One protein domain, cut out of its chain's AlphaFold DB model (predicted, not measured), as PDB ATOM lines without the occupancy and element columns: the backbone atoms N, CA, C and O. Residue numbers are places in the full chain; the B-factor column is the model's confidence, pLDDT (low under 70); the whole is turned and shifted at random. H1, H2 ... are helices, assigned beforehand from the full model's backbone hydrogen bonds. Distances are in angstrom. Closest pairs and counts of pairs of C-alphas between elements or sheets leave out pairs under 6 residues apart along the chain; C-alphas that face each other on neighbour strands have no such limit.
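This is residues 140 to 244 of the 290 residues of the protein "MIP14983p" of Drosophila melanogaster (UniProt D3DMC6). This is a loose, open frame of helices: the long helix H3 makes one side, the short helix H4 folds back along the far part of H3 as a helical hairpin, and H2 and H1 lead round from the beginning of H3 towards the end of H4. Beyond the small H5, H6 sticks out as a free arm, while the unnamed residues 140 to 154 run into the frame before H1. The printed part has 105 residues with six named helices, in the order H1 to H6, and no named strand; its class is all helix. The whole is loose, with a radius of gyration of the C-alphas of 17.4 A, and spans 55 by 40 by 22 A.

Residues 140 to 154 hold no named element, and their C-alphas lie 3 to 24 A from the mean of the C-alphas. H1 is residues 155 to 163, 12.9 A from first to last C-alpha, and begins with C-alpha 155 at (-26.346, 24.637, 14.264). H2 is residues 167 to 175, 12.8 A long. H3, the longest helix, is residues 178 to 206 and measures 42.0 A, from C-alpha 178 at (-7.024, 10.278, 15.539). H4 is residues 214 to 221, and H5 is residues 223 to 226. H6, residues 228 to 244, measures 24.6 A and ends with C-alpha 244 at (-9.414, 27.658, 40.928).

H3 and H4 form a helical hairpin and touch, closest at the C-alphas of Met 200 and Ser 214, 5.6 A apart. H3 touches H4 with residues 196 to 203 alone. Their lines stand at a shallow tilt of 26 degrees, opposite ways. H2 and H3 meet only through their link, and so do H4 and H5. H1 is close to H4 but not clearly touching, with the closest C-alphas, those of Leu 155 and Asp 220, 5.8 A apart. These two run the same way at a shallow tilt of 31 degrees. H5 and H6 are close but not clearly touching; their closest C-alphas, those of Asn 224 and Ile 230, are 7.2 A apart. Among the pairs that are apart are H1 and H2, H1 and H3, and H3 and H6. In H1, H2, H3, H4 and H6 every O i to N i+4 pair is within hydrogen-bond range; H5 is too short for such a pair.

The C-alphas farthest apart, those of Gln 205 and Ser 244, are 56.2 A apart. Residues 174 to 179 and 228 to 244 stand free; the body without them spans 46 by 33 by 18 A. The printed part has no cut. No link is long. The mean pLDDT of the printed part is 74.8, and 28 residues are under 70, among them residues 140 to 145 and 219 to 230.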
ATOM      1  N   PRO A 140     -10.070   5.163   0.002       51.72
ATOM      2  CA  PRO A 140     -10.575   3.813   0.194       51.72
ATOM      3  C   PRO A 140     -11.259   3.693   1.562       51.72
ATOM      4  O   PRO A 140     -10.692   4.048   2.591       51.72
ATOM      5  N   GLY A 141     -12.487   3.171   1.561       54.09
ATOM      6  CA  GLY A 141     -13.242   2.851   2.771       54.09
ATOM      7  C   GLY A 141     -14.690   3.338   2.723       54.09
ATOM      8  O   GLY A 141     -14.976   4.527   2.546       54.09
ATOM      9  N   LYS A 142     -15.634   2.418   2.954       55.19
ATOM     10  CA  LYS A 142     -16.940   2.787   3.510       55.19
ATOM     11  C   LYS A 142     -16.687   3.119   4.973       55.19
ATOM     12  O   LYS A 142     -16.774   2.260   5.835       55.19
ATOM     13  N   ILE A 143     -16.222   4.334   5.226       55.25
ATOM     14  CA  ILE A 143     -16.188   4.846   6.585       55.25
ATOM     15  C   ILE A 143     -17.656   5.023   6.954       55.25
ATOM     16  O   ILE A 143     -18.327   5.875   6.366       55.25
ATOM     17  N   ASP A 144     -18.147   4.136   7.815       56.41
ATOM     18  CA  ASP A 144     -19.499   4.188   8.357       56.41
ATOM     19  C   ASP A 144     -19.808   5.605   8.843       56.41
ATOM     20  O   ASP A 144     -18.932   6.303   9.366       56.41
ATOM     21  N   GLU A 145     -21.039   6.052   8.604       62.81
ATOM     22  CA  GLU A 145     -21.483   7.375   9.027       62.81
ATOM     23  C   GLU A 145     -21.211   7.545  10.522       62.81
ATOM     24  O   GLU A 145     -21.637   6.734  11.347       62.81
ATOM     25  N   ILE A 146     -20.459   8.590  10.872       70.94
ATOM     26  CA  ILE A 146     -20.175   8.884  12.272       70.94
ATOM     27  C   ILE A 146     -21.499   9.208  12.960       70.94
ATOM     28  O   ILE A 146     -22.261  10.043  12.453       70.94
ATOM     29  N   PRO A 147     -21.782   8.577  14.111       73.12
ATOM     30  CA  PRO A 147     -23.055   8.743  14.779       73.12
ATOM     31  C   PRO A 147     -23.300  10.213  15.127       73.12
ATOM     32  O   PRO A 147     -22.380  10.984  15.417       73.12
ATOM     33  N   TYR A 148     -24.574  10.594  15.069       70.50
ATOM     34  CA  TYR A 148     -25.058  11.927  15.431       70.50
ATOM     35  C   TYR A 148     -24.411  13.083  14.651       70.50
ATOM     36  O   TYR A 148     -24.421  14.216  15.125       70.50
ATOM     37  N   ASN A 149     -23.878  12.829  13.444       74.19
ATOM     38  CA  ASN A 149     -23.351  13.864  12.550       74.19
ATOM     39  C   ASN A 149     -22.289  14.764  13.216       74.19
ATOM     40  O   ASN A 149     -22.290  15.984  13.045       74.19
ATOM     41  N   LEU A 150     -21.373  14.153  13.978       76.88
ATOM     42  CA  LEU A 150     -20.375  14.834  14.815       76.88
ATOM     43  C   LEU A 150     -19.607  15.971  14.119       76.88
ATOM     44  O   LEU A 150     -19.277  16.971  14.757       76.88
ATOM     45  N   PHE A 151     -19.319  15.827  12.828       81.94
ATOM     46  CA  PHE A 151     -18.499  16.780  12.077       81.94
ATOM     47  C   PHE A 151     -19.287  17.753  11.195       81.94
ATOM     48  O   PHE A 151     -18.672  18.577  10.529       81.94
ATOM     49  N   LYS A 152     -20.625  17.712  11.203       81.75
ATOM     50  CA  LYS A 152     -21.423  18.681  10.441       81.75
ATOM     51  C   LYS A 152     -21.370  20.080  11.048       81.75
ATOM     52  O   LYS A 152     -21.210  20.245  12.261       81.75
ATOM     53  N   TRP A 153     -21.516  21.082  10.184       79.75
ATOM     54  CA  TRP A 153     -21.317  22.491  10.534       79.75
ATOM     55  C   TRP A 153     -22.579  23.199  11.009       79.75
ATOM     56  O   TRP A 153     -22.489  24.202  11.715       79.75
ATOM     57  N   SER A 154     -23.747  22.691  10.632       72.88
ATOM     58  CA  SER A 154     -25.018  23.333  10.948       72.88
ATOM     59  C   SER A 154     -25.325  23.320  12.443       72.88
ATOM     60  O   SER A 154     -25.062  22.353  13.168       72.88
ATOM     61  N   LEU A 155     -25.934  24.421  12.885       72.50
ATOM     62  CA  LEU A 155     -26.346  24.637  14.264       72.50
ATOM     63  C   LEU A 155     -27.299  23.544  14.757       72.50
ATOM     64  O   LEU A 155     -27.110  23.026  15.853       72.50
ATOM     65  N   ASP A 156     -28.255  23.126  13.934       73.62
ATOM     66  CA  ASP A 156     -29.227  22.092  14.306       73.62
ATOM     67  C   ASP A 156     -28.547  20.772  14.677       73.62
ATOM     68  O   ASP A 156     -28.877  20.144  15.683       73.62
ATOM     69  N   HIS A 157     -27.521  20.382  13.917       75.19
ATOM     70  CA  HIS A 157     -26.748  19.177  14.202       75.19
ATOM     71  C   HIS A 157     -25.852  19.352  15.434       75.19
ATOM     72  O   HIS A 157     -25.505  18.375  16.093       75.19
ATOM     73  N   PHE A 158     -25.457  20.577  15.778       76.12
ATOM     74  CA  PHE A 158     -24.793  20.851  17.048       76.12
ATOM     75  C   PHE A 158     -25.758  20.742  18.236       76.12
ATOM     76  O   PHE A 158     -25.447  20.042  19.198       76.12
ATOM     77  N   LEU A 159     -26.934  21.369  18.161       75.69
ATOM     78  CA  LEU A 159     -27.935  21.330  19.230       75.69
ATOM     79  C   LEU A 159     -28.445  19.906  19.470       75.69
ATOM     80  O   LEU A 159     -28.439  19.446  20.609       75.69
ATOM     81  N   ALA A 160     -28.744  19.160  18.403       76.38
ATOM     82  CA  ALA A 160     -29.142  17.759  18.506       76.38
ATOM     83  C   ALA A 160     -28.089  16.905  19.238       76.38
ATOM     84  O   ALA A 160     -28.439  16.009  20.001       76.38
ATOM     85  N   ARG A 161     -26.788  17.191  19.075       78.94
ATOM     86  CA  ARG A 161     -25.719  16.474  19.795       78.94
ATOM     87  C   ARG A 161     -25.673  16.782  21.285       78.94
ATOM     88  O   ARG A 161     -25.230  15.922  22.042       78.94
ATOM     89  N   LEU A 162     -26.089  17.976  21.706       75.44
ATOM     90  CA  LEU A 162     -26.147  18.336  23.125       75.44
ATOM     91  C   LEU A 162     -27.258  17.584  23.862       75.44
ATOM     92  O   LEU A 162     -27.114  17.305  25.048       75.44
ATOM     93  N   GLU A 163     -28.338  17.239  23.165       76.88
ATOM     94  CA  GLU A 163     -29.474  16.513  23.742       76.88
ATOM     95  C   GLU A 163     -29.188  15.016  23.954       76.88
ATOM     96  O   GLU A 163     -29.872  14.356  24.735       76.88
ATOM     97  N   HIS A 164     -28.166  14.469  23.288       76.00
ATOM     98  CA  HIS A 164     -27.831  13.047  23.341       76.00
ATOM     99  C   HIS A 164     -26.720  12.743  24.352       76.00
ATOM    100  O   HIS A 164     -25.795  13.524  24.571       76.00
ATOM    101  N   ASN A 165     -26.781  11.546  24.946       75.50
ATOM    102  CA  ASN A 165     -25.771  11.086  25.892       75.50
ATOM    103  C   ASN A 165     -24.401  10.939  25.205       75.50
ATOM    104  O   ASN A 165     -24.257  10.155  24.269       75.50
ATOM    105  N   GLN A 166     -23.393  11.659  25.702       78.12
ATOM    106  CA  GLN A 166     -22.064  11.793  25.093       78.12
ATOM    107  C   GLN A 166     -21.165  10.549  25.205       78.12
ATOM    108  O   GLN A 166     -20.053  10.566  24.685       78.12
ATOM    109  N   LEU A 167     -21.646   9.447  25.797       80.31
ATOM    110  CA  LEU A 167     -20.925   8.162  25.874       80.31
ATOM    111  C   LEU A 167     -20.430   7.646  24.511       80.31
ATOM    112  O   LEU A 167     -19.451   6.906  24.449       80.31
ATOM    113  N   TYR A 168     -21.074   8.041  23.407       80.38
ATOM    114  CA  TYR A 168     -20.629   7.671  22.060       80.38
ATOM    115  C   TYR A 168     -19.235   8.225  21.717       80.38
ATOM    116  O   TYR A 168     -18.524   7.612  20.927       80.38
ATOM    117  N   LEU A 169     -18.817   9.347  22.316       81.56
ATOM    118  CA  LEU A 169     -17.493   9.932  22.086       81.56
ATOM    119  C   LEU A 169     -16.380   9.041  22.645       81.56
ATOM    120  O   LEU A 169     -15.357   8.857  21.985       81.56
ATOM    121  N   ASP A 170     -16.607   8.430  23.809       80.75
ATOM    122  CA  ASP A 170     -15.653   7.508  24.429       80.75
ATOM    123  C   ASP A 170     -15.505   6.221  23.613       80.75
ATOM    124  O   ASP A 170     -14.404   5.688  23.473       80.75
ATOM    125  N   VAL A 171     -16.611   5.731  23.044       80.94
ATOM    126  CA  VAL A 171     -16.610   4.573  22.139       80.94
ATOM    127  C   VAL A 171     -15.821   4.898  20.871       80.94
ATOM    128  O   VAL A 171     -14.911   4.155  20.512       80.94
ATOM    129  N   ILE A 172     -16.074   6.054  20.249       82.56
ATOM    130  CA  ILE A 172     -15.347   6.496  19.051       82.56
ATOM    131  C   ILE A 172     -13.846   6.623  19.326       82.56
ATOM    132  O   ILE A 172     -13.040   6.168  18.518       82.56
ATOM    133  N   HIS A 173     -13.463   7.216  20.458       80.88
ATOM    134  CA  HIS A 173     -12.055   7.416  20.796       80.88
ATOM    135  C   HIS A 173     -11.310   6.099  21.071       80.88
ATOM    136  O   HIS A 173     -10.095   6.030  20.910       80.88
ATOM    137  N   ARG A 174     -12.030   5.043  21.469       81.38
ATOM    138  CA  ARG A 174     -11.471   3.694  21.650       81.38
ATOM    139  C   ARG A 174     -11.400   2.897  20.350       81.38
ATOM    140  O   ARG A 174     -10.500   2.077  20.202       81.38
ATOM    141  N   GLU A 175     -12.353   3.098  19.445       82.44
ATOM    142  CA  GLU A 175     -12.497   2.302  18.219       82.44
ATOM    143  C   GLU A 175     -11.753   2.878  17.009       82.44
ATOM    144  O   GLU A 175     -11.455   2.141  16.069       82.44
ATOM    145  N   ARG A 176     -11.466   4.185  16.996       80.62
ATOM    146  CA  ARG A 176     -10.862   4.886  15.853       80.62
ATOM    147  C   ARG A 176      -9.579   5.599  16.264       80.62
ATOM    148  O   ARG A 176      -9.500   6.174  17.348       80.62
ATOM    149  N   SER A 177      -8.595   5.617  15.367       83.56
ATOM    150  CA  SER A 177      -7.409   6.456  15.546       83.56
ATOM    151  C   SER A 177      -7.742   7.936  15.313       83.56
ATOM    152  O   SER A 177      -8.735   8.278  14.663       83.56
ATOM    153  N   SER A 178      -6.901   8.841  15.821       83.81
ATOM    154  CA  SER A 178      -7.024  10.278  15.539       83.81
ATOM    155  C   SER A 178      -6.923  10.579  14.043       83.81
ATOM    156  O   SER A 178      -7.665  11.410  13.531       83.81
ATOM    157  N   GLU A 179      -6.053   9.857  13.338       83.12
ATOM    158  CA  GLU A 179      -5.830   9.994  11.896       83.12
ATOM    159  C   GLU A 179      -7.075   9.597  11.092       83.12
ATOM    160  O   GLU A 179      -7.451  10.288  10.141       83.12
ATOM    161  N   ASP A 180      -7.769   8.537  11.516       81.19
ATOM    162  CA  ASP A 180      -9.043   8.133  10.920       81.19
ATOM    163  C   ASP A 180     -10.108   9.215  11.111       81.19
ATOM    164  O   ASP A 180     -10.821   9.548  10.164       81.19
ATOM    165  N   LEU A 181     -10.215   9.785  12.316       82.69
ATOM    166  CA  LEU A 181     -11.199  10.824  12.632       82.69
ATOM    167  C   LEU A 181     -10.950  12.119  11.861       82.69
ATOM    168  O   LEU A 181     -11.902  12.694  11.330       82.69
ATOM    169  N   ASP A 182      -9.692  12.541  11.745       83.56
ATOM    170  CA  ASP A 182      -9.308  13.692  10.929       83.56
ATOM    171  C   ASP A 182      -9.670  13.466   9.457       83.56
ATOM    172  O   ASP A 182     -10.205  14.361   8.798       83.56
ATOM    173  N   CYS A 183      -9.478  12.242   8.956       81.50
ATOM    174  CA  CYS A 183      -9.896  11.863   7.609       81.50
ATOM    175  C   CYS A 183     -11.424  11.935   7.431       81.50
ATOM    176  O   CYS A 183     -11.903  12.468   6.423       81.50
ATOM    177  N   VAL A 184     -12.218  11.434   8.390       81.19
ATOM    178  CA  VAL A 184     -13.691  11.505   8.285       81.19
ATOM    179  C   VAL A 184     -14.188  12.943   8.367       81.19
ATOM    180  O   VAL A 184     -15.098  13.327   7.626       81.19
ATOM    181  N   LYS A 185     -13.586  13.747   9.244       85.69
ATOM    182  CA  LYS A 185     -13.886  15.169   9.371       85.69
ATOM    183  C   LYS A 185     -13.604  15.897   8.064       85.69
ATOM    184  O   LYS A 185     -14.517  16.499   7.517       85.69
ATOM    185  N   PHE A 186     -12.403  15.748   7.506       85.31
ATOM    186  CA  PHE A 186     -12.029  16.381   6.242       85.31
ATOM    187  C   PHE A 186     -12.983  16.009   5.098       85.31
ATOM    188  O   PHE A 186     -13.400  16.861   4.317       85.31
ATOM    189  N   ARG A 187     -13.404  14.742   5.017       81.00
ATOM    190  CA  ARG A 187     -14.403  14.309   4.031       81.00
ATOM    191  C   ARG A 187     -15.774  14.944   4.265       81.00
ATOM    192  O   ARG A 187     -16.456  15.279   3.299       81.00
ATOM    193  N   THR A 188     -16.195  15.049   5.521       83.06
ATOM    194  CA  THR A 188     -17.465  15.690   5.889       83.06
ATOM    195  C   THR A 188     -17.424  17.167   5.512       83.06
ATOM    196  O   THR A 188     -18.320  17.627   4.816       83.06
ATOM    197  N   ASP A 189     -16.329  17.853   5.831       85.75
ATOM    198  CA  ASP A 189     -16.082  19.247   5.464       85.75
ATOM    199  C   ASP A 189     -16.174  19.449   3.940       85.75
ATOM    200  O   ASP A 189     -16.876  20.340   3.470       85.75
ATOM    201  N   LEU A 190     -15.534  18.589   3.138       86.50
ATOM    202  CA  LEU A 190     -15.621  18.671   1.674       86.50
ATOM    203  C   LEU A 190     -17.051  18.493   1.143       86.50
ATOM    204  O   LEU A 190     -17.432  19.178   0.194       86.50
ATOM    205  N   LYS A 191     -17.838  17.590   1.740       82.88
ATOM    206  CA  LYS A 191     -19.244  17.379   1.362       82.88
ATOM    207  C   LYS A 191     -20.124  18.569   1.733       82.88
ATOM    208  O   LYS A 191     -20.975  18.948   0.938       82.88
ATOM    209  N   GLU A 192     -19.914  19.164   2.903       84.12
ATOM    210  CA  GLU A 192     -20.647  20.362   3.334       84.12
ATOM    211  C   GLU A 192     -20.313  21.555   2.417       84.12
ATOM    212  O   GLU A 192     -21.208  22.292   2.008       84.12
ATOM    213  N   ILE A 193     -19.053  21.696   1.980       86.19
ATOM    214  CA  ILE A 193     -18.671  22.697   0.966       86.19
ATOM    215  C   ILE A 193     -19.358  22.416  -0.380       86.19
ATOM    216  O   ILE A 193     -19.851  23.349  -1.015       86.19
ATOM    217  N   GLU A 194     -19.396  21.157  -0.837       85.62
ATOM    218  CA  GLU A 194     -20.114  20.777  -2.065       85.62
ATOM    219  C   GLU A 194     -21.608  21.124  -1.968       85.62
ATOM    220  O   GLU A 194     -22.155  21.700  -2.909       85.62
ATOM    221  N   GLN A 195     -22.238  20.862  -0.822       84.19
ATOM    222  CA  GLN A 195     -23.642  21.187  -0.571       84.19
ATOM    223  C   GLN A 195     -23.910  22.698  -0.643       84.19
ATOM    224  O   GLN A 195     -24.787  23.118  -1.395       84.19
ATOM    225  N   ILE A 196     -23.102  23.523   0.035       85.75
ATOM    226  CA  ILE A 196     -23.232  24.992  -0.011       85.75
ATOM    227  C   ILE A 196     -23.093  25.508  -1.449       85.75
ATOM    228  O   ILE A 196     -23.843  26.379  -1.884       85.75
ATOM    229  N   LEU A 197     -22.145  24.969  -2.222       86.69
ATOM    230  CA  LEU A 197     -21.968  25.365  -3.622       86.69
ATOM    231  C   LEU A 197     -23.171  24.987  -4.495       86.69
ATOM    232  O   LEU A 197     -23.496  25.728  -5.427       86.69
ATOM    233  N   HIS A 198     -23.812  23.849  -4.222       85.12
ATOM    234  CA  HIS A 198     -25.039  23.448  -4.901       85.12
ATOM    235  C   HIS A 198     -26.199  24.389  -4.573       85.12
ATOM    236  O   HIS A 198     -26.844  24.875  -5.500       85.12
ATOM    237  N   GLU A 199     -26.404  24.712  -3.300       82.56
ATOM    238  CA  GLU A 199     -27.460  25.623  -2.845       82.56
ATOM    239  C   GLU A 199     -27.266  27.041  -3.381       82.56
ATOM    240  O   GLU A 199     -28.181  27.595  -3.982       82.56
ATOM    241  N   MET A 200     -26.048  27.592  -3.297       83.38
ATOM    242  CA  MET A 200     -25.732  28.886  -3.913       83.38
ATOM    243  C   MET A 200     -26.067  28.882  -5.407       83.38
ATOM    244  O   MET A 200     -26.626  29.841  -5.930       83.38
ATOM    245  N   ARG A 201     -25.727  27.804  -6.123       83.75
ATOM    246  CA  ARG A 201     -26.026  27.692  -7.553       83.75
ATOM    247  C   ARG A 201     -27.530  27.624  -7.816       83.75
ATOM    248  O   ARG A 201     -27.976  28.205  -8.800       83.75
ATOM    249  N   GLU A 202     -28.291  26.921  -6.986       83.38
ATOM    250  CA  GLU A 202     -29.750  26.884  -7.094       83.38
ATOM    251  C   GLU A 202     -30.384  28.253  -6.848       83.38
ATOM    252  O   GLU A 202     -31.221  28.658  -7.657       83.38
ATOM    253  N   ASP A 203     -29.939  28.978  -5.819       82.25
ATOM    254  CA  ASP A 203     -30.391  30.346  -5.525       82.25
ATOM    255  C   ASP A 203     -30.166  31.254  -6.745       82.25
ATOM    256  O   ASP A 203     -31.082  31.917  -7.233       82.25
ATOM    257  N   PHE A 204     -28.962  31.204  -7.331       79.25
ATOM    258  CA  PHE A 204     -28.658  31.959  -8.547       79.25
ATOM    259  C   PHE A 204     -29.520  31.542  -9.737       79.25
ATOM    260  O   PHE A 204     -29.886  32.396 -10.539       79.25
ATOM    261  N   GLN A 205     -29.840  30.256  -9.902       80.00
ATOM    262  CA  GLN A 205     -30.688  29.802 -11.006       80.00
ATOM    263  C   GLN A 205     -32.131  30.289 -10.874       80.00
ATOM    264  O   GLN A 205     -32.732  30.631 -11.895       80.00
ATOM    265  N   LYS A 206     -32.657  30.336  -9.647       83.38
ATOM    266  CA  LYS A 206     -34.035  30.739  -9.334       83.38
ATOM    267  C   LYS A 206     -34.216  32.257  -9.179       83.38
ATOM    268  O   LYS A 206     -35.352  32.709  -9.131       83.38
ATOM    269  N   ASP A 207     -33.122  33.027  -9.208       77.00
ATOM    270  CA  ASP A 207     -33.091  34.465  -8.886       77.00
ATOM    271  C   ASP A 207     -33.597  34.756  -7.455       77.00
ATOM    272  O   ASP A 207     -34.198  35.800  -7.195       77.00
ATOM    273  N   ASP A 208     -33.322  33.834  -6.529       79.19
ATOM    274  CA  ASP A 208     -33.635  33.977  -5.105       79.19
ATOM    275  C   ASP A 208     -32.583  34.857  -4.396       79.19
ATOM    276  O   ASP A 208     -31.428  34.961  -4.831       79.19
ATOM    277  N   ASP A 209     -32.961  35.504  -3.285       73.69
ATOM    278  CA  ASP A 209     -32.013  36.299  -2.496       73.69
ATOM    279  C   ASP A 209     -31.030  35.391  -1.740       73.69
ATOM    280  O   ASP A 209     -31.365  34.703  -0.774       73.69
ATOM    281  N   LEU A 210     -29.766  35.462  -2.150       69.31
ATOM    282  CA  LEU A 210     -28.641  34.773  -1.513       69.31
ATOM    283  C   LEU A 210     -28.530  35.096  -0.023       69.31
ATOM    284  O   LEU A 210     -28.053  34.266   0.749       69.31
ATOM    285  N   CYS A 211     -28.912  36.312   0.382       66.94
ATOM    286  CA  CYS A 211     -28.807  36.773   1.761       66.94
ATOM    287  C   CYS A 211     -29.790  36.071   2.697       66.94
ATOM    288  O   CYS A 211     -29.491  35.965   3.888       66.94
ATOM    289  N   GLU A 212     -30.923  35.606   2.169       69.44
ATOM    290  CA  GLU A 212     -31.976  34.946   2.942       69.44
ATOM    291  C   GLU A 212     -31.749  33.430   3.041       69.44
ATOM    292  O   GLU A 212     -32.026  32.850   4.088       69.44
ATOM    293  N   ASN A 213     -31.158  32.807   2.011       68.94
ATOM    294  CA  ASN A 213     -30.993  31.350   1.928       68.94
ATOM    295  C   ASN A 213     -29.543  30.891   2.185       68.94
ATOM    296  O   ASN A 213     -29.149  30.617   3.322       68.94
ATOM    297  N   SER A 214     -28.709  30.812   1.143       68.00
ATOM    298  CA  SER A 214     -27.354  30.238   1.226       68.00
ATOM    299  C   SER A 214     -26.405  30.987   2.171       68.00
ATOM    300  O   SER A 214     -25.568  30.372   2.839       68.00
ATOM    301  N   ILE A 215     -26.525  32.313   2.293       70.62
ATOM    302  CA  ILE A 215     -25.712  33.091   3.242       70.62
ATOM    303  C   ILE A 215     -26.159  32.844   4.683       70.62
ATOM    304  O   ILE A 215     -25.313  32.881   5.584       70.62
ATOM    305  N   GLN A 216     -27.446  32.580   4.919       68.56
ATOM    306  CA  GLN A 216     -27.930  32.250   6.255       68.56
ATOM    307  C   GLN A 216     -27.336  30.917   6.724       68.56
ATOM    308  O   GLN A 216     -26.772  30.866   7.814       68.56
ATOM    309  N   LEU A 217     -27.280  29.906   5.853       68.81
ATOM    310  CA  LEU A 217     -26.614  28.629   6.144       68.81
ATOM    311  C   LEU A 217     -25.130  28.811   6.501       68.81
ATOM    312  O   LEU A 217     -24.644  28.256   7.488       68.81
ATOM    313  N   ILE A 218     -24.406  29.663   5.767       70.38
ATOM    314  CA  ILE A 218     -23.007  30.005   6.079       70.38
ATOM    315  C   ILE A 218     -22.885  30.737   7.427       70.38
ATOM    316  O   ILE A 218     -21.906  30.544   8.156       70.38
ATOM    317  N   ARG A 219     -23.844  31.602   7.776       65.88
ATOM    318  CA  ARG A 219     -23.870  32.293   9.077       65.88
ATOM    319  C   ARG A 219     -24.149  31.324  10.217       65.88
ATOM    320  O   ARG A 219     -23.458  31.402  11.231       65.88
ATOM    321  N   ASP A 220     -25.063  30.384  10.024       66.06
ATOM    322  CA  ASP A 220     -25.398  29.364  11.014       66.06
ATOM    323  C   ASP A 220     -24.205  28.425  11.261       66.06
ATOM    324  O   ASP A 220     -23.937  28.037  12.398       66.06
ATOM    325  N   CYS A 221     -23.374  28.183  10.240       64.69
ATOM    326  CA  CYS A 221     -22.104  27.461  10.380       64.69
ATOM    327  C   CYS A 221     -21.042  28.217  11.213       64.69
ATOM    328  O   CYS A 221     -20.123  27.606  11.761       64.69
ATOM    329  N   LYS A 222     -21.141  29.550  11.367       58.91
ATOM    330  CA  LYS A 222     -20.217  30.359  12.198       58.91
ATOM    331  C   LYS A 222     -20.546  30.337  13.693       58.91
ATOM    332  O   LYS A 222     -19.874  31.028  14.470       58.91
ATOM    333  N   TYR A 223     -21.503  29.513  14.117       58.06
ATOM    334  CA  TYR A 223     -21.936  29.386  15.508       58.06
ATOM    335  C   TYR A 223     -20.786  29.170  16.509       58.06
ATOM    336  O   TYR A 223     -20.838  29.725  17.604       58.06
ATOM    337  N   ASN A 224     -19.717  28.462  16.115       55.19
ATOM    338  CA  ASN A 224     -18.539  28.179  16.952       55.19
ATOM    339  C   ASN A 224     -17.509  29.319  17.045       55.19
ATOM    340  O   ASN A 224     -16.541  29.202  17.794       55.19
ATOM    341  N   THR A 225     -17.690  30.423  16.312       54.22
ATOM    342  CA  THR A 225     -16.744  31.561  16.319       54.22
ATOM    343  C   THR A 225     -17.362  32.885  16.773       54.22
ATOM    344  O   THR A 225     -16.653  33.700  17.361       54.22
ATOM    345  N   VAL A 226     -18.666  33.095  16.546       55.38
ATOM    346  CA  VAL A 226     -19.354  34.377  16.824       55.38
ATOM    347  C   VAL A 226     -20.644  34.199  17.651       55.38
ATOM    348  O   VAL A 226     -21.335  35.172  17.936       55.38
ATOM    349  N   GLY A 227     -20.986  32.977  18.075       58.97
ATOM    350  CA  GLY A 227     -22.193  32.722  18.869       58.97
ATOM    351  C   GLY A 227     -22.182  33.426  20.231       58.97
ATOM    352  O   GLY A 227     -21.156  33.463  20.910       58.97
ATOM    353  N   ALA A 228     -23.336  33.957  20.658       62.16
ATOM    354  CA  ALA A 228     -23.493  34.634  21.953       62.16
ATOM    355  C   ALA A 228     -23.045  33.748  23.136       62.16
ATOM    356  O   ALA A 228     -22.326  34.211  24.019       62.16
ATOM    357  N   TRP A 229     -23.337  32.447  23.062       63.47
ATOM    358  CA  TRP A 229     -22.920  31.435  24.036       63.47
ATOM    359  C   TRP A 229     -21.395  31.284  24.175       63.47
ATOM    360  O   TRP A 229     -20.934  30.809  25.203       63.47
ATOM    361  N   ILE A 230     -20.582  31.672  23.181       67.06
ATOM    362  CA  ILE A 230     -19.109  31.614  23.276       67.06
ATOM    363  C   ILE A 230     -18.610  32.655  24.265       67.06
ATOM    364  O   ILE A 230     -17.628  32.417  24.969       67.06
ATOM    365  N   LYS A 231     -19.259  33.821  24.299       70.75
ATOM    366  CA  LYS A 231     -18.957  34.850  25.289       70.75
ATOM    367  C   LYS A 231     -19.292  34.318  26.678       70.75
ATOM    368  O   LYS A 231     -18.412  34.310  27.530       70.75
ATOM    369  N   ASP A 232     -20.482  33.748  26.837       73.19
ATOM    370  CA  ASP A 232     -20.926  33.159  28.103       73.19
ATOM    371  C   ASP A 232     -20.039  31.975  28.528       73.19
ATOM    372  O   ASP A 232     -19.686  31.846  29.696       73.19
ATOM    373  N   LEU A 233     -19.596  31.131  27.590       72.69
ATOM    374  CA  LEU A 233     -18.665  30.033  27.852       72.69
ATOM    375  C   LEU A 233     -17.284  30.552  28.264       72.69
ATOM    376  O   LEU A 233     -16.700  30.040  29.214       72.69
ATOM    377  N   LYS A 234     -16.751  31.570  27.578       77.12
ATOM    378  CA  LYS A 234     -15.476  32.205  27.949       77.12
ATOM    379  C   LYS A 234     -15.564  32.859  29.322       77.12
ATOM    380  O   LYS A 234     -14.619  32.742  30.097       77.12
ATOM    381  N   ASP A 235     -16.681  33.506  29.625       79.25
ATOM    382  CA  ASP A 235     -16.928  34.115  30.926       79.25
ATOM    383  C   ASP A 235     -17.037  33.032  32.013       79.25
ATOM    384  O   ASP A 235     -16.379  33.137  33.045       79.25
ATOM    385  N   ASN A 236     -17.718  31.915  31.742       77.56
ATOM    386  CA  ASN A 236     -17.764  30.752  32.635       77.56
ATOM    387  C   ASN A 236     -16.388  30.095  32.848       77.56
ATOM    388  O   ASN A 236     -16.043  29.745  33.978       77.56
ATOM    389  N   CYS A 237     -15.566  29.956  31.802       75.12
ATOM    390  CA  CYS A 237     -14.192  29.461  31.929       75.12
ATOM    391  C   CYS A 237     -13.334  30.404  32.782       75.12
ATOM    392  O   CYS A 237     -12.620  29.939  33.666       75.12
ATOM    393  N   ARG A 238     -13.460  31.723  32.591       80.00
ATOM    394  CA  ARG A 238     -12.771  32.734  33.411       80.00
ATOM    395  C   ARG A 238     -13.213  32.696  34.869       80.00
ATOM    396  O   ARG A 238     -12.374  32.825  35.756       80.00
ATOM    397  N   ILE A 239     -14.503  32.489  35.125       78.25
ATOM    398  CA  ILE A 239     -15.033  32.303  36.481       78.25
ATOM    399  C   ILE A 239     -14.433  31.035  37.097       78.25
ATOM    400  O   ILE A 239     -13.916  31.093  38.206       78.25
ATOM    401  N   LYS A 240     -14.404  29.911  36.371       77.94
ATOM    402  CA  LYS A 240     -13.800  28.652  36.840       77.94
ATOM    403  C   LYS A 240     -12.301  28.786  37.136       77.94
ATOM    404  O   LYS A 240     -11.828  28.272  38.150       77.94
ATOM    405  N   GLU A 241     -11.549  29.472  36.281       76.00
ATOM    406  CA  GLU A 241     -10.120  29.746  36.482       76.00
ATOM    407  C   GLU A 241      -9.892  30.706  37.659       76.00
ATOM    408  O   GLU A 241      -9.012  30.474  38.488       76.00
ATOM    409  N   GLY A 242     -10.739  31.729  37.808       69.12
ATOM    410  CA  GLY A 242     -10.736  32.634  38.960       69.12
ATOM    411  C   GLY A 242     -11.097  31.938  40.278       69.12
ATOM    412  O   GLY A 242     -10.508  32.234  41.316       69.12
ATOM    413  N   MET A 243     -12.005  30.962  40.246       59.59
ATOM    414  CA  MET A 243     -12.351  30.110  41.391       59.59
ATOM    415  C   MET A 243     -11.228  29.121  41.733       59.59
ATOM    416  O   MET A 243     -10.919  28.911  42.902       59.59
ATOM    417  N   SER A 244     -10.556  28.562  40.724       58.81
ATOM    418  CA  SER A 244      -9.414  27.658  40.928       58.81
ATOM    419  C   SER A 244      -8.226  28.393  41.562       58.81
ATOM    420  O   SER A 244      -7.608  27.877  42.491       58.81
TER     421      SER A 244